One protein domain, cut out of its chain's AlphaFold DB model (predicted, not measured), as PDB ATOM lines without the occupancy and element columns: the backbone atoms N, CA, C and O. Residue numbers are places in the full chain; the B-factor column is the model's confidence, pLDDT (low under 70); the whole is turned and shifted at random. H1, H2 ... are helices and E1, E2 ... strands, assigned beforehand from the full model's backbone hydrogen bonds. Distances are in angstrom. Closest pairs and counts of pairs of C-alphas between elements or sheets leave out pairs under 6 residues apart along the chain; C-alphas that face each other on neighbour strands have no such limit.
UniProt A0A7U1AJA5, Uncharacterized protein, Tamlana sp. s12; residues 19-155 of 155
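Overview. This is residues 19 to 155 of the 155 residues of an uncharacterized protein of Tamlana sp. s12 (UniProt A0A7U1AJA5). Picture one strongly twisted sheet of six strands, with helices H3 and H5 packed on one face at a wide angle to each other. The long hairpin E4 and E5 runs through the middle of the sheet and reaches out at one end of the longest axis, H1 is near that end, and the short H4 is at the other. The printed part has 137 residues with five named helices and six named strands, in the order H1 H2 E1 E2 E3 H3 E4 E5 H4 E6 H5; the sheet's order is E3 E2 E1 E4 E5 E6, antiparallel throughout. The class is mixed, helices and strands, and the whole is compact, with a radius of gyration of the C-alphas of 15.7 A and spans of 46 by 34 by 31 A.

Arrangement. Start at H1, residues 19 to 30, which only grazes the sheet with residues 23 to 26. H2, residues 34 to 38, is only just not on the sheet, with 4 pairs of C-alphas within 10 A. Next comes a meander, each strand the antiparallel neighbour of the one before: E1, residues 43 to 49, E2, 54 to 59, and E3, 64 to 68. Look for N 46 and O 56, 2.9 A, and N 57 and O 65, 2.8 A. H3, residues 71 to 82, is on the sheet; its closest C-alphas to E6, residues 135 to 142, are Thr 73 and Val 142, 4.9 A apart. E4, residues 94 to 104, bends by 53 degrees at residue 100; N 45 and O 96 are 2.8 A apart. It forms a hairpin with E5, residues 112 to 121, where N 99 and O 116 are 2.8 A apart; E5 and E6 are antiparallel neighbours, with N 117 and O 138 within hydrogen-bond range at 2.8 A. H4, residues 129 to 132, is only just not on the sheet, with 4 pairs of C-alphas within 10 A. H5, residues 144 to 153, is on the same face as H3, making two layers, helices on one face of a sheet; its height over the sheet is 5.7 A. Leu 30 alone of H1 only just touches H5, with 3 pairs of C-alphas within 8 A, the closest being Leu 30 and Lys 148, 5.8 A. In H1, H2, H3 and H5 every O i to N i+4 pair is within hydrogen-bond range; H4 is too short for one.

Along the chain. Find C-alpha 19 at (258.670, 296.172, 240.990); H1 runs 16.7 A from there, and H3 16.6 A. From C-alpha 94 at (231.736, 271.445, 244.633), E4 runs 28.1 A; E5 runs 29.3 A and E6 20.9 A. H5 runs 14.4 A to C-alpha 153 at (231.495, 294.994, 238.033).

Size, cuts and confidence. The C-alphas farthest apart, Thr 108 and Thr 127, are 48.1 A apart. The printed part has no cut; its one long link is H3 to E4, 11 residues. The mean pLDDT of the printed part is 91.5, and residue 107 alone is under 70.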
ATOM      1  N   TRP A  19     259.956 296.881 241.107       73.62
ATOM      2  CA  TRP A  19     258.670 296.172 240.990       73.62
ATOM      3  C   TRP A  19     257.459 297.127 241.050       73.62
ATOM      4  O   TRP A  19     256.500 296.979 240.296       73.62
ATOM      5  N   ASN A  20     257.580 298.199 241.839       78.38
ATOM      6  CA  ASN A  20     256.586 299.263 241.981       78.38
ATOM      7  C   ASN A  20     256.246 299.985 240.663       78.38
ATOM      8  O   ASN A  20     255.101 300.386 240.459       78.38
ATOM      9  N   GLN A  21     257.209 300.180 239.756       79.44
ATOM     10  CA  GLN A  21     256.946 300.852 238.475       79.44
ATOM     11  C   GLN A  21     256.212 299.930 237.491       79.44
ATOM     12  O   GLN A  21     255.291 300.375 236.802       79.44
ATOM     13  N   ALA A  22     256.570 298.641 237.458       78.62
ATOM     14  CA  ALA A  22     255.859 297.641 236.659       78.62
ATOM     15  C   ALA A  22     254.414 297.463 237.154       78.62
ATOM     16  O   ALA A  22     253.479 297.472 236.353       78.62
ATOM     17  N   GLU A  23     254.227 297.397 238.472       85.19
ATOM     18  CA  GLU A  23     252.915 297.345 239.116       85.19
ATOM     19  C   GLU A  23     252.038 298.548 238.727       85.19
ATOM     20  O   GLU A  23     250.910 298.377 238.259       85.19
ATOM     21  N   ARG A  24     252.567 299.777 238.842       85.25
ATOM     22  CA  ARG A  24     251.844 301.001 238.448       85.25
ATOM     23  C   ARG A  24     251.392 300.964 236.991       85.25
ATOM     24  O   ARG A  24     250.275 301.382 236.692       85.25
ATOM     25  N   LYS A  25     252.236 300.455 236.089       85.19
ATOM     26  CA  LYS A  25     251.876 300.307 234.676       85.19
ATOM     27  C   LYS A  25     250.731 299.318 234.486       85.19
ATOM     28  O   LYS A  25     249.784 299.645 233.784       85.19
ATOM     29  N   VAL A  26     250.782 298.151 235.129       88.56
ATOM     30  CA  VAL A  26     249.715 297.142 235.022       88.56
ATOM     31  C   VAL A  26     248.370 297.709 235.472       88.56
ATOM     32  O   VAL A  26     247.375 297.544 234.766       88.56
ATOM     33  N   PHE A  27     248.336 298.415 236.604       90.00
ATOM     34  CA  PHE A  27     247.110 299.042 237.102       90.00
ATOM     35  C   PHE A  27     246.608 300.167 236.190       90.00
ATOM     36  O   PHE A  27     245.420 300.203 235.866       90.00
ATOM     37  N   LYS A  28     247.513 301.016 235.683       88.38
ATOM     38  CA  LYS A  28     247.181 302.041 234.681       88.38
ATOM     39  C   LYS A  28     246.599 301.420 233.411       88.38
ATOM     40  O   LYS A  28     245.588 301.894 232.905       88.38
ATOM     41  N   ASP A  29     247.204 300.343 232.923       86.06
ATOM     42  CA  ASP A  29     246.767 299.643 231.719       86.06
ATOM     43  C   ASP A  29     245.394 298.992 231.908       86.06
ATOM     44  O   ASP A  29     244.591 298.974 230.972       86.06
ATOM     45  N   LEU A  30     245.124 298.432 233.089       88.75
ATOM     46  CA  LEU A  30     243.812 297.895 233.455       88.75
ATOM     47  C   LEU A  30     242.764 298.999 233.663       88.75
ATOM     48  O   LEU A  30     241.579 298.732 233.480       88.75
ATOM     49  N   GLY A  31     243.186 300.223 233.989       89.62
ATOM     50  CA  GLY A  31     242.288 301.321 234.348       89.62
ATOM     51  C   GLY A  31     241.651 301.131 235.726       89.62
ATOM     52  O   GLY A  31     240.511 301.533 235.930       89.62
ATOM     53  N   ILE A  32     242.360 300.481 236.654       88.19
ATOM     54  CA  ILE A  32     241.865 300.184 238.006       88.19
ATOM     55  C   ILE A  32     242.835 300.709 239.064       88.19
ATOM     56  O   ILE A  32     244.038 300.824 238.812       88.19
ATOM     57  N   ASN A  33     242.326 300.973 240.266       88.69
ATOM     58  CA  ASN A  33     243.161 301.409 241.378       88.69
ATOM     59  C   ASN A  33     243.749 300.207 242.123       88.69
ATOM     60  O   ASN A  33     243.121 299.156 242.247       88.69
ATOM     61  N   LYS A  34     244.947 300.377 242.695       87.56
ATOM     62  CA  LYS A  34     245.575 299.348 243.544       87.56
ATOM     63  C   LYS A  34     244.704 298.993 244.758       87.56
ATOM     64  O   LYS A  34     244.689 297.844 245.187       87.56
ATOM     65  N   THR A  35     243.954 299.960 245.283       88.25
ATOM     66  CA  THR A  35     242.980 299.753 246.366       88.25
ATOM     67  C   THR A  35     241.868 298.790 245.968       88.25
ATOM     68  O   THR A  35     241.504 297.945 246.776       88.25
ATOM     69  N   ASP A  36     241.389 298.851 244.722       89.00
ATOM     70  CA  ASP A  36     240.348 297.946 244.214       89.00
ATOM     71  C   ASP A  36     240.858 296.500 244.183       89.00
ATOM     72  O   ASP A  36     240.113 295.562 244.445       89.00
ATOM     73  N   TRP A  37     242.152 296.316 243.904       88.88
ATOM     74  CA  TRP A  37     242.794 295.005 243.958       88.88
ATOM     75  C   TRP A  37     242.985 294.497 245.391       88.88
ATOM     76  O   TRP A  37     242.658 293.346 245.672       88.88
ATOM     77  N   ILE A  38     243.472 295.346 246.304       87.44
ATOM     78  CA  ILE A  38     243.685 294.984 247.718       87.44
ATOM     79  C   ILE A  38     242.359 294.639 248.407       87.44
ATOM     80  O   ILE A  38     242.290 293.687 249.183       87.44
ATOM     81  N   ASN A  39     241.306 295.400 248.113       88.69
ATOM     82  CA  ASN A  39     239.996 295.233 248.735       88.69
ATOM     83  C   ASN A  39     239.131 294.176 248.043       88.69
ATOM     84  O   ASN A  39     238.030 293.898 248.522       88.69
ATOM     85  N   TRP A  40     239.616 293.578 246.950       92.25
ATOM     86  CA  TRP A  40     238.852 292.618 246.168       92.25
ATOM     87  C   TRP A  40     238.430 291.423 247.026       92.25
ATOM     88  O   TRP A  40     239.243 290.803 247.722       92.25
ATOM     89  N   LYS A  41     237.138 291.095 246.980       93.94
ATOM     90  CA  LYS A  41     236.555 290.001 247.758       93.94
ATOM     91  C   LYS A  41     236.310 288.773 246.888       93.94
ATOM     92  O   LYS A  41     236.037 288.924 245.703       93.94
ATOM     93  N   PRO A  42     236.386 287.562 247.459       95.62
ATOM     94  CA  PRO A  42     236.059 286.332 246.751       95.62
ATOM     95  C   PRO A  42     234.633 286.315 246.205       95.62
ATOM     96  O   PRO A  42     233.716 286.841 246.833       95.62
ATOM     97  N   HIS A  43     234.453 285.637 245.074       97.38
ATOM     98  CA  HIS A  43     233.148 285.443 244.447       97.38
ATOM     99  C   HIS A  43     232.955 283.982 244.044       97.38
ATOM    100  O   HIS A  43     233.859 283.369 243.476       97.38
ATOM    101  N   ILE A  44     231.771 283.432 244.303       97.06
ATOM    102  CA  ILE A  44     231.378 282.089 243.867       97.06
ATOM    103  C   ILE A  44     230.985 282.146 242.392       97.06
ATOM    104  O   ILE A  44     230.250 283.042 241.990       97.06
ATOM    105  N   ILE A  45     231.446 281.190 241.595       97.44
ATOM    106  CA  ILE A  45     230.999 280.988 240.217       97.44
ATOM    107  C   ILE A  45     229.686 280.208 240.272       97.44
ATOM    108  O   ILE A  45     229.681 279.044 240.666       97.44
ATOM    109  N   ILE A  46     228.587 280.861 239.897       97.25
ATOM    110  CA  ILE A  46     227.272 280.219 239.774       97.25
ATOM    111  C   ILE A  46     227.197 279.476 238.441       97.25
ATOM    112  O   ILE A  46     226.819 278.312 238.397       97.25
ATOM    113  N   GLU A  47     227.571 280.158 237.360       97.25
ATOM    114  CA  GLU A  47     227.384 279.666 235.999       97.25
ATOM    115  C   GLU A  47     228.433 280.258 235.055       97.25
ATOM    116  O   GLU A  47     228.926 281.375 235.253       97.25
ATOM    117  N   ILE A  48     228.765 279.503 234.009       97.56
ATOM    118  CA  ILE A  48     229.528 279.987 232.861       97.56
ATOM    119  C   ILE A  48     228.686 279.739 231.610       97.56
ATOM    120  O   ILE A  48     228.627 278.615 231.112       97.56
ATOM    121  N   ASP A  49     228.079 280.799 231.080       97.25
ATOM    122  CA  ASP A  49     227.369 280.765 229.804       97.25
ATOM    123  C   ASP A  49     228.398 280.923 228.677       97.25
ATOM    124  O   ASP A  49     228.890 282.018 228.378       97.25
ATOM    125  N   SER A  50     228.780 279.792 228.083       95.69
ATOM    126  CA  SER A  50     229.816 279.760 227.049       95.69
ATOM    127  C   SER A  50     229.362 280.320 225.699       95.69
ATOM    128  O   SER A  50     230.198 280.806 224.934       95.69
ATOM    129  N   GLU A  51     228.057 280.314 225.426       96.25
ATOM    130  CA  GLU A  51     227.493 280.845 224.184       96.25
ATOM    131  C   GLU A  51     227.535 282.372 224.203       96.25
ATOM    132  O   GLU A  51     228.017 283.004 223.256       96.25
ATOM    133  N   LYS A  52     227.131 282.968 225.331       96.94
ATOM    134  CA  LYS A  52     227.160 284.423 225.537       96.94
ATOM    135  C   LYS A  52     228.517 284.943 226.009       96.94
ATOM    136  O   LYS A  52     228.741 286.149 226.005       96.94
ATOM    137  N   ASN A  53     229.443 284.054 226.369       97.44
ATOM    138  CA  ASN A  53     230.728 284.374 226.997       97.44
ATOM    139  C   ASN A  53     230.572 285.184 228.293       97.44
ATOM    140  O   ASN A  53     231.267 286.178 228.507       97.44
ATOM    141  N   ILE A  54     229.661 284.751 229.161       98.00
ATOM    142  CA  ILE A  54     229.369 285.408 230.437       98.00
ATOM    143  C   ILE A  54     229.740 284.474 231.587       98.00
ATOM    144  O   ILE A  54     229.476 283.274 231.549       98.00
ATOM    145  N   VAL A  55     230.343 285.033 232.632       98.25
ATOM    146  CA  VAL A  55     230.551 284.357 233.916       98.25
ATOM    147  C   VAL A  55     229.624 284.996 234.941       98.25
ATOM    148  O   VAL A  55     229.696 286.205 235.165       98.25
ATOM    149  N   ILE A  56     228.762 284.195 235.561       98.25
ATOM    150  CA  ILE A  56     227.834 284.649 236.596       98.25
ATOM    151  C   ILE A  56     228.455 284.370 237.959       98.25
ATOM    152  O   ILE A  56     228.774 283.227 238.298       98.25
ATOM    153  N   LEU A  57     228.637 285.430 238.738       98.06
ATOM    154  CA  LEU A  57     229.303 285.409 240.031       98.06
ATOM    155  C   LEU A  57     228.354 285.811 241.158       98.06
ATOM    156  O   LEU A  57     227.498 286.668 240.959       98.06
ATOM    157  N   LYS A  58     228.555 285.253 242.355       97.75
ATOM    158  CA  LYS A  58     227.867 285.645 243.591       97.75
ATOM    159  C   LYS A  58     228.865 286.139 244.633       97.75
ATOM    160  O   LYS A  58     229.838 285.433 244.912       97.75
ATOM    161  N   SER A  59     228.636 287.309 245.227       95.56
ATOM    162  CA  SER A  59     229.393 287.739 246.411       95.56
ATOM    163  C   SER A  59     228.933 287.005 247.672       95.56
ATOM    164  O   SER A  59     227.863 286.398 247.722       95.56
ATOM    165  N   GLU A  60     229.719 287.141 248.736       90.44
ATOM    166  CA  GLU A  60     229.333 286.723 250.087       90.44
ATOM    167  C   GLU A  60     228.044 287.411 250.575       90.44
ATOM    168  O   GLU A  60     227.208 286.770 251.203       90.44
ATOM    169  N   SER A  61     227.825 288.680 250.205       92.25
ATOM    170  CA  SER A  61     226.586 289.419 250.507       92.25
ATOM    171  C   SER A  61     225.368 288.967 249.687       92.25
ATOM    172  O   SER A  61     224.275 289.486 249.882       92.25
ATOM    173  N   GLY A  62     225.544 288.029 248.752       94.12
ATOM    174  CA  GLY A  62     224.473 287.490 247.920       94.12
ATOM    175  C   GLY A  62     224.214 288.236 246.610       94.12
ATOM    176  O   GLY A  62     223.385 287.771 245.830       94.12
ATOM    177  N   ASN A  63     224.939 289.323 246.330       96.69
ATOM    178  CA  ASN A  63     224.813 290.067 245.075       96.69
ATOM    179  C   ASN A  63     225.280 289.213 243.894       96.69
ATOM    180  O   ASN A  63     226.291 288.514 243.991       96.69
ATOM    181  N   ILE A  64     224.554 289.294 242.779       97.81
ATOM    182  CA  ILE A  64     224.852 288.554 241.552       97.81
ATOM    183  C   ILE A  64     225.436 289.509 240.512       97.81
ATOM    184  O   ILE A  64     224.871 290.567 240.241       97.81
ATOM    185  N   PHE A  65     226.544 289.107 239.893       97.75
ATOM    186  CA  PHE A  65     227.227 289.869 238.855       97.75
ATOM    187  C   PHE A  65     227.336 289.045 237.579       97.75
ATOM    188  O   PHE A  65     227.747 287.888 237.612       97.75
ATOM    189  N   GLN A  66     227.028 289.666 236.445       97.94
ATOM    190  CA  GLN A  66     227.301 289.102 235.128       97.94
ATOM    191  C   GLN A  66     228.565 289.747 234.563       97.94
ATOM    192  O   GLN A  66     228.619 290.962 234.347       97.94
ATOM    193  N   ILE A  67     229.592 288.929 234.351       98.12
ATOM    194  CA  ILE A  67     230.899 289.367 233.871       98.12
ATOM    195  C   ILE A  67     231.065 288.924 232.425       98.12
ATOM    196  O   ILE A  67     231.232 287.738 232.141       98.12
ATOM    197  N   GLU A  68     231.051 289.890 231.513       97.88
ATOM    198  CA  GLU A  68     231.453 289.661 230.126       97.88
ATOM    199  C   GLU A  68     232.894 289.149 230.068       97.88
ATOM    200  O   GLU A  68     233.795 289.652 230.748       97.88
ATOM    201  N   SER A  69     233.119 288.161 229.212       97.38
ATOM    202  CA  SER A  69     234.398 287.493 229.067       97.38
ATOM    203  C   SER A  69     234.709 287.216 227.602       97.38
ATOM    204  O   SER A  69     233.884 287.374 226.705       97.38
ATOM    205  N   ASP A  70     235.945 286.818 227.346       97.19
ATOM    206  CA  ASP A  70     236.383 286.369 226.035       97.19
ATOM    207  C   ASP A  70     236.396 284.835 225.962       97.19
ATOM    208  O   ASP A  70     236.612 284.141 226.962       97.19
ATOM    209  N   LYS A  71     236.253 284.295 224.747       97.31
ATOM    210  CA  LYS A  71     236.226 282.845 224.487       97.31
ATOM    211  C   LYS A  71     237.422 282.095 225.082       97.31
ATOM    212  O   LYS A  71     237.282 280.958 225.534       97.31
ATOM    213  N   LYS A  72     238.615 282.706 225.085       97.62
ATOM    214  CA  LYS A  72     239.826 282.067 225.619       97.62
ATOM    215  C   LYS A  72     239.733 281.942 227.138       97.62
ATOM    216  O   LYS A  72     240.050 280.873 227.658       97.62
ATOM    217  N   THR A  73     239.290 282.988 227.829       97.88
ATOM    218  CA  THR A  73     239.047 282.946 229.274       97.88
ATOM    219  C   THR A  73     237.954 281.941 229.629       97.88
ATOM    220  O   THR A  73     238.196 281.094 230.483       97.88
ATOM    221  N   ILE A  74     236.811 281.956 228.937       98.25
ATOM    222  CA  ILE A  74     235.709 281.000 229.153       98.25
ATOM    223  C   ILE A  74     236.202 279.555 229.050       98.25
ATOM    224  O   ILE A  74     236.040 278.772 229.984       98.25
ATOM    225  N   ARG A  75     236.899 279.218 227.959       98.12
ATOM    226  CA  ARG A  75     237.471 277.879 227.765       98.12
ATOM    227  C   ARG A  75     238.425 277.493 228.895       98.12
ATOM    228  O   ARG A  75     238.393 276.360 229.369       98.12
ATOM    229  N   ASN A  76     239.285 278.419 229.315       98.06
ATOM    230  CA  ASN A  76     240.242 278.168 230.387       98.06
ATOM    231  C   ASN A  76     239.554 277.983 231.747       98.06
ATOM    232  O   ASN A  76     240.018 277.164 232.536       98.06
ATOM    233  N   LEU A  77     238.468 278.713 232.019       97.44
ATOM    234  CA  LEU A  77     237.674 278.568 233.240       97.44
ATOM    235  C   LEU A  77     236.948 277.226 233.279       97.44
ATOM    236  O   LEU A  77     237.080 276.517 234.269       97.44
ATOM    237  N   ILE A  78     236.258 276.850 232.199       97.00
ATOM    238  CA  ILE A  78     235.546 275.565 232.103       97.00
ATOM    239  C   ILE A  78     236.524 274.406 232.313       97.00
ATOM    240  O   ILE A  78     236.306 273.565 233.183       97.00
ATOM    241  N   LYS A  79     237.652 274.418 231.590       96.81
ATOM    242  CA  LYS A  79     238.726 273.430 231.768       96.81
ATOM    243  C   LYS A  79     239.291 273.451 233.193       96.81
ATOM    244  O   LYS A  79     239.563 272.411 233.782       96.81
ATOM    245  N   GLY A  80     239.477 274.644 233.750       95.00
ATOM    246  CA  GLY A  80     239.951 274.833 235.115       95.00
ATOM    247  C   GLY A  80     239.036 274.180 236.143       95.00
ATOM    248  O   GLY A  80     239.531 273.480 237.015       95.00
ATOM    249  N   ILE A  81     237.723 274.367 236.010       94.69
ATOM    250  CA  ILE A  81     236.707 273.786 236.891       94.69
ATOM    251  C   ILE A  81     236.665 272.263 236.743       94.69
ATOM    252  O   ILE A  81     236.716 271.559 237.749       94.69
ATOM    253  N   SER A  82     236.634 271.744 235.510       92.62
ATOM    254  CA  SER A  82     236.578 270.295 235.275       92.62
ATOM    255  C   SER A  82     237.800 269.564 235.833       92.62
ATOM    256  O   SER A  82     237.692 268.436 236.293       92.62
ATOM    257  N   GLU A  83     238.967 270.207 235.814       91.25
ATOM    258  CA  GLU A  83     240.213 269.614 236.299       91.25
ATOM    259  C   GLU A  83     240.532 269.953 237.771       91.25
ATOM    260  O   GLU A  83     241.566 269.521 238.278       91.25
ATOM    261  N   ASN A  84     239.704 270.749 238.459       88.62
ATOM    262  CA  ASN A  84     239.917 271.164 239.855       88.62
ATOM    263  C   ASN A  84     238.910 270.500 240.811       88.62
ATOM    264  O   ASN A  84     238.468 271.108 241.780       88.62
ATOM    265  N   GLN A  85     238.534 269.253 240.526       81.50
ATOM    266  CA  GLN A  85     237.554 268.482 241.296       81.50
ATOM    267  C   GLN A  85     238.216 267.710 242.450       81.50
ATOM    268  O   GLN A  85     239.405 267.382 242.388       81.50
ATOM    269  N   PHE A  86     237.463 267.421 243.515       84.69
ATOM    270  CA  PHE A  86     237.917 266.494 244.556       84.69
ATOM    271  C   PHE A  86     237.716 265.039 244.130       84.69
ATOM    272  O   PHE A  86     236.992 264.734 243.187       84.69
ATOM    273  N   LEU A  87     238.343 264.122 244.874       81.81
ATOM    274  CA  LEU A  87     238.063 262.695 244.736       81.81
ATOM    275  C   LEU A  87     236.585 262.394 245.059       81.81
ATOM    276  O   LEU A  87     236.069 262.968 246.022       81.81
ATOM    277  N   PRO A  88     235.953 261.414 244.383       79.38
ATOM    278  CA  PRO A  88     234.528 261.095 244.561       79.38
ATOM    279  C   PRO A  88     234.099 260.816 246.009       79.38
ATOM    280  O   PRO A  88     232.982 261.126 246.405       79.38
ATOM    281  N   LYS A  89     235.004 260.287 246.846       82.94
ATOM    282  CA  LYS A  89     234.744 260.021 248.276       82.94
ATOM    283  C   LYS A  89     234.408 261.267 249.110       82.94
ATOM    284  O   LYS A  89     234.030 261.134 250.272       82.94
ATOM    285  N   TYR A  90     234.619 262.465 248.564       78.75
ATOM    286  CA  TYR A  90     234.298 263.736 249.210       78.75
ATOM    287  C   TYR A  90     232.992 264.366 248.701       78.75
ATOM    288  O   TYR A  90     232.614 265.404 249.232       78.75
ATOM    289  N   GLY A  91     232.328 263.754 247.715       73.44
ATOM    290  CA  GLY A  91     231.124 264.269 247.055       73.44
ATOM    291  C   GLY A  91     231.273 264.310 245.530       73.44
ATOM    292  O   GLY A  91     232.362 264.088 244.998       73.44
ATOM    293  N   SER A  92     230.173 264.587 244.828       71.44
ATOM    294  CA  SER A  92     230.153 264.820 243.374       71.44
ATOM    295  C   SER A  92     230.122 266.304 243.005       71.44
ATOM    296  O   SER A  92     230.509 266.665 241.895       71.44
ATOM    297  N   ASP A  93     229.702 267.165 243.937       82.81
ATOM    298  CA  ASP A  93     229.420 268.567 243.657       82.81
ATOM    299  C   ASP A  93     230.246 269.491 244.549       82.81
ATOM    300  O   ASP A  93     230.298 269.334 245.770       82.81
ATOM    301  N   PHE A  94     230.844 270.516 243.945       90.00
ATOM    302  CA  PHE A  94     231.736 271.445 244.633       90.00
ATOM    303  C   PHE A  94     231.402 272.890 244.292       90.00
ATOM    304  O   PHE A  94     230.974 273.210 243.183       90.00
ATOM    305  N   ILE A  95     231.656 273.776 245.247       92.94
ATOM    306  CA  ILE A  95     231.543 275.215 245.052       92.94
ATOM    307  C   ILE A  95     232.854 275.715 244.465       92.94
ATOM    308  O   ILE A  95     233.908 275.599 245.092       92.94
ATOM    309  N   ASN A  96     232.777 276.295 243.272       95.81
ATOM    310  CA  ASN A  96     233.906 276.956 242.638       95.81
ATOM    311  C   ASN A  96     233.879 278.443 242.985       95.81
ATOM    312  O   ASN A  96     232.869 279.109 242.784       95.81
ATOM    313  N   GLU A  97     234.984 278.978 243.487       95.88
ATOM    314  CA  GLU A  97     235.142 280.398 243.784       95.88
ATOM    315  C   GLU A  97     236.375 280.968 243.087       95.88
ATOM    316  O   GLU A  97     237.431 280.336 242.999       95.88
ATOM    317  N   ILE A  98     236.260 282.214 242.647       97.38
ATOM    318  CA  ILE A  98     237.408 283.063 242.376       97.38
ATOM    319  C   ILE A  98     237.822 283.639 243.729       97.38
ATOM    320  O   ILE A  98     237.145 284.511 244.272       97.38
ATOM    321  N   ARG A  99     238.915 283.138 244.310       96.06
ATOM    322  CA  ARG A  99     239.417 283.628 245.603       96.06
ATOM    323  C   ARG A  99     240.141 284.962 245.478       96.06
ATOM    324  O   ARG A  99     240.159 285.743 246.425       96.06
ATOM    325  N   GLY A 100     240.747 285.201 244.326       95.62
ATOM    326  CA  GLY A 100     241.504 286.403 244.027       95.62
ATOM    327  C   GLY A 100     241.981 286.392 242.586       95.62
ATOM    328  O   GLY A 100     241.806 285.409 241.861       95.62
ATOM    329  N   TRP A 101     242.641 287.468 242.187       95.19
ATOM    330  CA  TRP A 101     243.364 287.525 240.928       95.19
ATOM    331  C   TRP A 101     244.743 288.141 241.136       95.19
ATOM    332  O   TRP A 101     245.003 288.862 242.099       95.19
ATOM    333  N   THR A 102     245.656 287.802 240.241       93.69
ATOM    334  CA  THR A 102     247.038 288.257 240.259       93.69
ATOM    335  C   THR A 102     247.533 288.448 238.832       93.69
ATOM    336  O   THR A 102     246.865 288.090 237.857       93.69
ATOM    337  N   TYR A 103     248.719 289.018 238.705       92.50
ATOM    338  CA  TYR A 103     249.403 289.162 237.438       92.50
ATOM    339  C   TYR A 103     250.866 288.761 237.603       92.50
ATOM    340  O   TYR A 103     251.476 288.955 238.653       92.50
ATOM    341  N   SER A 104     251.437 288.199 236.547       88.06
ATOM    342  CA  SER A 104     252.876 288.012 236.423       88.06
ATOM    343  C   SER A 104     253.400 288.923 235.331       88.06
ATOM    344  O   SER A 104     252.819 289.021 234.250       88.06
ATOM    345  N   TYR A 105     254.511 289.583 235.624       77.44
ATOM    346  CA  TYR A 105     255.179 290.478 234.700       77.44
ATOM    347  C   TYR A 105     256.556 289.917 234.348       77.44
ATOM    348  O   TYR A 105     257.260 289.400 235.214       77.44
ATOM    349  N   SER A 106     256.944 290.030 233.081       73.81
ATOM    350  CA  SER A 106     258.272 289.656 232.599       73.81
ATOM    351  C   SER A 106     258.867 290.800 231.789       73.81
ATOM    352  O   SER A 106     258.151 291.571 231.155       73.81
ATOM    353  N   ARG A 107     260.199 290.887 231.763       66.62
ATOM    354  CA  ARG A 107     260.916 291.832 230.897       66.62
ATOM    355  C   ARG A 107     260.654 291.566 229.415       66.62
ATOM    356  O   ARG A 107     260.630 292.495 228.624       66.62
ATOM    357  N   THR A 108     260.428 290.312 229.032       70.19
ATOM    358  CA  THR A 108     260.332 289.907 227.620       70.19
ATOM    359  C   THR A 108     258.902 289.665 227.151       70.19
ATOM    360  O   THR A 108     258.641 289.654 225.949       70.19
ATOM    361  N   LYS A 109     257.946 289.508 228.073       75.50
ATOM    362  CA  LYS A 109     256.553 289.160 227.755       75.50
ATOM    363  C   LYS A 109     255.565 290.156 228.367       75.50
ATOM    364  O   LYS A 109     255.888 290.773 229.377       75.50
ATOM    365  N   PRO A 110     254.376 290.339 227.759       79.94
ATOM    366  CA  PRO A 110     253.328 291.159 228.355       79.94
ATOM    367  C   PRO A 110     252.911 290.625 229.720       79.94
ATOM    368  O   PRO A 110     253.164 289.463 230.033       79.94
ATOM    369  N   ALA A 111     252.234 291.468 230.502       87.56
ATOM    370  CA  ALA A 111     251.606 291.020 231.734       87.56
ATOM    371  C   ALA A 111     250.641 289.861 231.438       87.56
ATOM    372  O   ALA A 111     249.779 289.952 230.559       87.56
ATOM    373  N   GLU A 112     250.801 288.775 232.182       92.75
ATOM    374  CA  GLU A 112     249.892 287.637 232.165       92.75
ATOM    375  C   GLU A 112     249.004 287.716 233.397       92.75
ATOM    376  O   GLU A 112     249.495 287.916 234.505       92.75
ATOM    377  N   TYR A 113     247.701 287.543 233.208       95.69
ATOM    378  CA  TYR A 113     246.719 287.657 234.277       95.69
ATOM    379  C   TYR A 113     246.219 286.279 234.675       95.69
ATOM    380  O   TYR A 113     245.994 285.417 233.819       95.69
ATOM    381  N   LYS A 114     246.055 286.064 235.980       97.31
ATOM    382  CA  LYS A 114     245.633 284.782 236.539       97.31
ATOM    383  C   LYS A 114     244.578 284.996 237.606       97.31
ATOM    384  O   LYS A 114     244.685 285.938 238.386       97.31
ATOM    385  N   ILE A 115     243.612 284.096 237.684       97.38
ATOM    386  CA  ILE A 115     242.725 283.995 238.843       97.38
ATOM    387  C   ILE A 115     243.132 282.814 239.731       97.38
ATOM    388  O   ILE A 115     243.589 281.792 239.218       97.38
ATOM    389  N   ASP A 116     242.971 282.959 241.047       97.19
ATOM    390  CA  ASP A 116     243.053 281.872 242.033       97.19
ATOM    391  C   ASP A 116     241.676 281.196 242.096       97.19
ATOM    392  O   ASP A 116     240.780 281.673 242.795       97.19
ATOM    393  N   LEU A 117     241.494 280.135 241.308       97.62
ATOM    394  CA  LEU A 117     240.294 279.304 241.326       97.62
ATOM    395  C   LEU A 117     240.400 278.312 242.483       97.62
ATOM    396  O   LEU A 117     241.367 277.546 242.570       97.62
ATOM    397  N   ARG A 118     239.383 278.285 243.344       96.06
ATOM    398  CA  ARG A 118     239.269 277.289 244.406       96.06
ATOM    399  C   ARG A 118     237.995 276.486 244.266       96.06
ATOM    400  O   ARG A 118     236.932 277.060 244.080       96.06
ATOM    401  N   ALA A 119     238.110 275.174 244.413       95.06
ATOM    402  CA  ALA A 119     236.973 274.290 244.603       95.06
ATOM    403  C   ALA A 119     236.886 273.933 246.086       95.06
ATOM    404  O   ALA A 119     237.889 273.543 246.688       95.06
ATOM    405  N   LYS A 120     235.701 274.078 246.671       93.62
ATOM    406  CA  LYS A 120     235.394 273.755 248.068       93.62
ATOM    407  C   LYS A 120     234.238 272.769 248.135       93.62
ATOM    408  O   LYS A 120     233.385 272.748 247.251       93.62
ATOM    409  N   LEU A 121     234.192 271.994 249.213       91.44
ATOM    410  CA  LEU A 121     233.019 271.183 249.538       91.44
ATOM    411  C   LEU A 121     231.804 272.092 249.745       91.44
ATOM    412  O   LEU A 121     231.957 273.206 250.261       91.44
ATOM    413  N   LYS A 122     230.611 271.627 249.371       90.31
ATOM    414  CA  LYS A 122     229.379 272.339 249.710       90.31
ATOM    415  C   LYS A 122     229.190 272.394 251.238       90.31
ATOM    416  O   LYS A 122     229.727 271.527 251.932       90.31
ATOM    417  N   PRO A 123     228.481 273.396 251.792       89.38
ATOM    418  CA  PRO A 123     228.303 273.544 253.237       89.38
ATOM    419  C   PRO A 123     227.756 272.287 253.914       89.38
ATOM    420  O   PRO A 123     228.195 271.953 255.013       89.38
ATOM    421  N   GLU A 124     226.866 271.559 253.239       89.00
ATOM    422  CA  GLU A 124     226.242 270.341 253.764       89.00
ATOM    423  C   GLU A 124     227.277 269.217 253.973       89.00
ATOM    424  O   GLU A 124     227.179 268.437 254.919       89.00
ATOM    425  N   ASP A 125     228.334 269.191 253.154       87.19
ATOM    426  CA  ASP A 125     229.417 268.204 253.221       87.19
ATOM    427  C   ASP A 125     230.549 268.599 254.190       87.19
ATOM    428  O   ASP A 125     231.456 267.799 254.465       87.19
ATOM    429  N   GLN A 126     230.518 269.818 254.743       89.56
ATOM    430  CA  GLN A 126     231.534 270.373 255.648       89.56
ATOM    431  C   GLN A 126     231.320 269.976 257.123       89.56
ATOM    432  O   GLN A 126     231.431 270.790 258.042       89.56
ATOM    433  N   THR A 127     231.084 268.689 257.373       89.81
ATOM    434  CA  THR A 127     230.721 268.128 258.692       89.81
ATOM    435  C   THR A 127     231.809 268.203 259.769       89.81
ATOM    436  O   THR A 127     231.557 267.915 260.934       89.81
ATOM    437  N   THR A 128     233.040 268.576 259.409       92.19
ATOM    438  CA  THR A 128     234.175 268.676 260.341       92.19
ATOM    439  C   THR A 128     235.017 269.910 260.043       92.19
ATOM    440  O   THR A 128     235.094 270.351 258.895       92.19
ATOM    441  N   GLU A 129     235.748 270.413 261.041       94.25
ATOM    442  CA  GLU A 129     236.697 271.526 260.862       94.25
ATOM    443  C   GLU A 129     237.756 271.244 259.794       94.25
ATOM    444  O   GLU A 129     238.162 272.137 259.050       94.25
ATOM    445  N   LYS A 130     238.175 269.979 259.666       92.62
ATOM    446  CA  LYS A 130     239.071 269.554 258.589       92.62
ATOM    447  C   LYS A 130     238.418 269.779 257.225       92.62
ATOM    448  O   LYS A 130     239.047 270.370 256.356       92.62
ATOM    449  N   ARG A 131     237.168 269.335 257.045       90.31
ATOM    450  CA  ARG A 131     236.407 269.462 255.787       90.31
ATOM    451  C   ARG A 131     236.075 270.913 255.437       90.31
ATOM    452  O   ARG A 131     236.241 271.280 254.281       90.31
ATOM    453  N   LYS A 132     235.742 271.759 256.418       90.56
ATOM    454  CA  LYS A 132     235.545 273.213 256.225       90.56
ATOM    455  C   LYS A 132     236.764 273.916 255.621       90.56
ATOM    456  O   LYS A 132     236.632 274.893 254.891       90.56
ATOM    457  N   LYS A 133     237.968 273.418 255.923       91.69
ATOM    458  CA  LYS A 133     239.241 273.991 255.460       91.69
ATOM    459  C   LYS A 133     239.761 273.360 254.165       91.69
ATOM    460  O   LYS A 133     240.763 273.838 253.638       91.69
ATOM    461  N   MET A 134     239.122 272.306 253.650       91.88
ATOM    462  CA  MET A 134     239.556 271.652 252.415       91.88
ATOM    463  C   MET A 134     239.223 272.508 251.193       91.88
ATOM    464  O   MET A 134     238.089 272.946 251.008       91.88
ATOM    465  N   TYR A 135     240.213 272.694 250.326       94.19
ATOM    466  CA  TYR A 135     240.022 273.266 249.001       94.19
ATOM    467  C   TYR A 135     241.058 272.709 248.027       94.19
ATOM    468  O   TYR A 135     242.201 272.454 248.407       94.19
ATOM    469  N   HIS A 136     240.674 272.567 246.762       94.06
ATOM    470  CA  HIS A 136     241.618 272.413 245.659       94.06
ATOM    471  C   HIS A 136     241.861 273.774 245.024       94.06
ATOM    472  O   HIS A 136     240.922 274.541 244.809       94.06
ATOM    473  N   LYS A 137     243.126 274.095 244.758       94.94
ATOM    474  CA  LYS A 137     243.537 275.392 244.221       94.94
ATOM    475  C   LYS A 137     244.152 275.228 242.843       94.94
ATOM    476  O   LYS A 137     245.051 274.408 242.655       94.94
ATOM    477  N   ARG A 138     243.776 276.124 241.931       95.19
ATOM    478  CA  ARG A 138     244.404 276.244 240.623       95.19
ATOM    479  C   ARG A 138     244.495 277.688 240.158       95.19
ATOM    480  O   ARG A 138     243.554 278.458 240.287       95.19
ATOM    481  N   ASN A 139     245.624 278.041 239.551       96.81
ATOM    482  CA  ASN A 139     245.747 279.317 238.856       96.81
ATOM    483  C   ASN A 139     245.258 279.163 237.414       96.81
ATOM    484  O   ASN A 139     245.793 278.338 236.670       96.81
ATOM    485  N   ILE A 140     244.279 279.971 237.012       97.62
ATOM    486  CA  ILE A 140     243.739 279.962 235.648       97.62
ATOM    487  C   ILE A 140     244.185 281.221 234.925       97.62
ATOM    488  O   ILE A 140     243.925 282.328 235.385       97.62
ATOM    489  N   ASN A 141     244.849 281.048 233.782       97.56
ATOM    490  CA  ASN A 141     245.234 282.162 232.924       97.56
ATOM    491  C   ASN A 141     243.987 282.780 232.282       97.56
ATOM    492  O   ASN A 141     243.223 282.083 231.606       97.56
ATOM    493  N   VAL A 142     243.833 284.090 232.429       97.75
ATOM    494  CA  VAL A 142     242.719 284.873 231.888       97.75
ATOM    495  C   VAL A 142     243.247 286.061 231.093       97.75
ATOM    496  O   VAL A 142     244.443 286.369 231.114       97.75
ATOM    497  N   THR A 143     242.377 286.727 230.343       96.56
ATOM    498  CA  THR A 143     242.778 287.930 229.613       96.56
ATOM    499  C   THR A 143     242.698 289.186 230.476       96.56
ATOM    500  O   THR A 143     241.992 289.255 231.484       96.56
ATOM    501  N   LYS A 144     243.390 290.230 230.011       95.06
ATOM    502  CA  LYS A 144     243.255 291.594 230.525       95.06
ATOM    503  C   LYS A 144     241.798 292.078 230.501       95.06
ATOM    504  O   LYS A 144     241.368 292.749 231.432       95.06
ATOM    505  N   PHE A 145     241.065 291.751 229.432       95.62
ATOM    506  CA  PHE A 145     239.667 292.148 229.250       95.62
ATOM    507  C   PHE A 145     238.794 291.608 230.384       95.62
ATOM    508  O   PHE A 145     238.084 292.382 231.021       95.62
ATOM    509  N   PHE A 146     238.934 290.317 230.695       97.19
ATOM    510  CA  PHE A 146     238.176 289.697 231.773       97.19
ATOM    511  C   PHE A 146     238.490 290.311 233.142       97.19
ATOM    512  O   PHE A 146     237.565 290.660 233.860       97.19
ATOM    513  N   ILE A 147     239.769 290.512 233.496       96.25
ATOM    514  CA  ILE A 147     240.126 291.138 234.787       96.25
ATOM    515  C   ILE A 147     239.552 292.547 234.908       96.25
ATOM    516  O   ILE A 147     239.045 292.909 235.967       96.25
ATOM    517  N   LYS A 148     239.607 293.334 233.830       94.81
ATOM    518  CA  LYS A 148     239.035 294.680 233.821       94.81
ATOM    519  C   LYS A 148     237.533 294.637 234.118       94.81
ATOM    520  O   LYS A 148     237.093 295.287 235.059       94.81
ATOM    521  N   LYS A 149     236.776 293.818 233.379       95.69
ATOM    522  CA  LYS A 149     235.325 293.656 233.571       95.69
ATOM    523  C   LYS A 149     234.979 293.100 234.949       95.69
ATOM    524  O   LYS A 149     234.034 293.575 235.569       95.69
ATOM    525  N   LEU A 150     235.764 292.134 235.431       96.00
ATOM    526  CA  LEU A 150     235.618 291.549 236.758       96.00
ATOM    527  C   LEU A 150     235.711 292.634 237.828       96.00
ATOM    528  O   LEU A 150     234.773 292.803 238.592       96.00
ATOM    529  N   VAL A 151     236.802 293.403 237.841       93.75
ATOM    530  CA  VAL A 151     236.986 294.460 238.839       93.75
ATOM    531  C   VAL A 151     235.920 295.542 238.688       93.75
ATOM    532  O   VAL A 151     235.309 295.895 239.682       93.75
ATOM    533  N   GLU A 152     235.638 296.037 237.479       92.56
ATOM    534  CA  GLU A 152     234.630 297.088 237.249       92.56
ATOM    535  C   GLU A 152     233.232 296.729 237.764       92.56
ATOM    536  O   GLU A 152     232.524 297.603 238.258       92.56
ATOM    537  N   LYS A 153     232.828 295.462 237.636       93.81
ATOM    538  CA  LYS A 153     231.495 294.994 238.033       93.81
ATOM    539  C   LYS A 153     231.398 294.594 239.500       93.81
ATOM    540  O   LYS A 153     230.289 294.574 240.016       93.81
ATOM    541  N   THR A 154     232.520 294.267 240.144       90.44
ATOM    542  CA  THR A 154     232.563 293.831 241.550       90.44
ATOM    543  C   THR A 154     233.176 294.878 242.487       90.44
ATOM    544  O   THR A 154     233.678 294.505 243.548       90.44
ATOM    545  N   LYS A 155     233.240 296.147 242.066       79.50
ATOM    546  CA  LYS A 155     233.574 297.266 242.958       79.50
ATOM    547  C   LYS A 155     232.463 297.515 243.970       79.50
ATOM    548  O   LYS A 155     231.288 297.278 243.619       79.50
TER     549      LYS A 155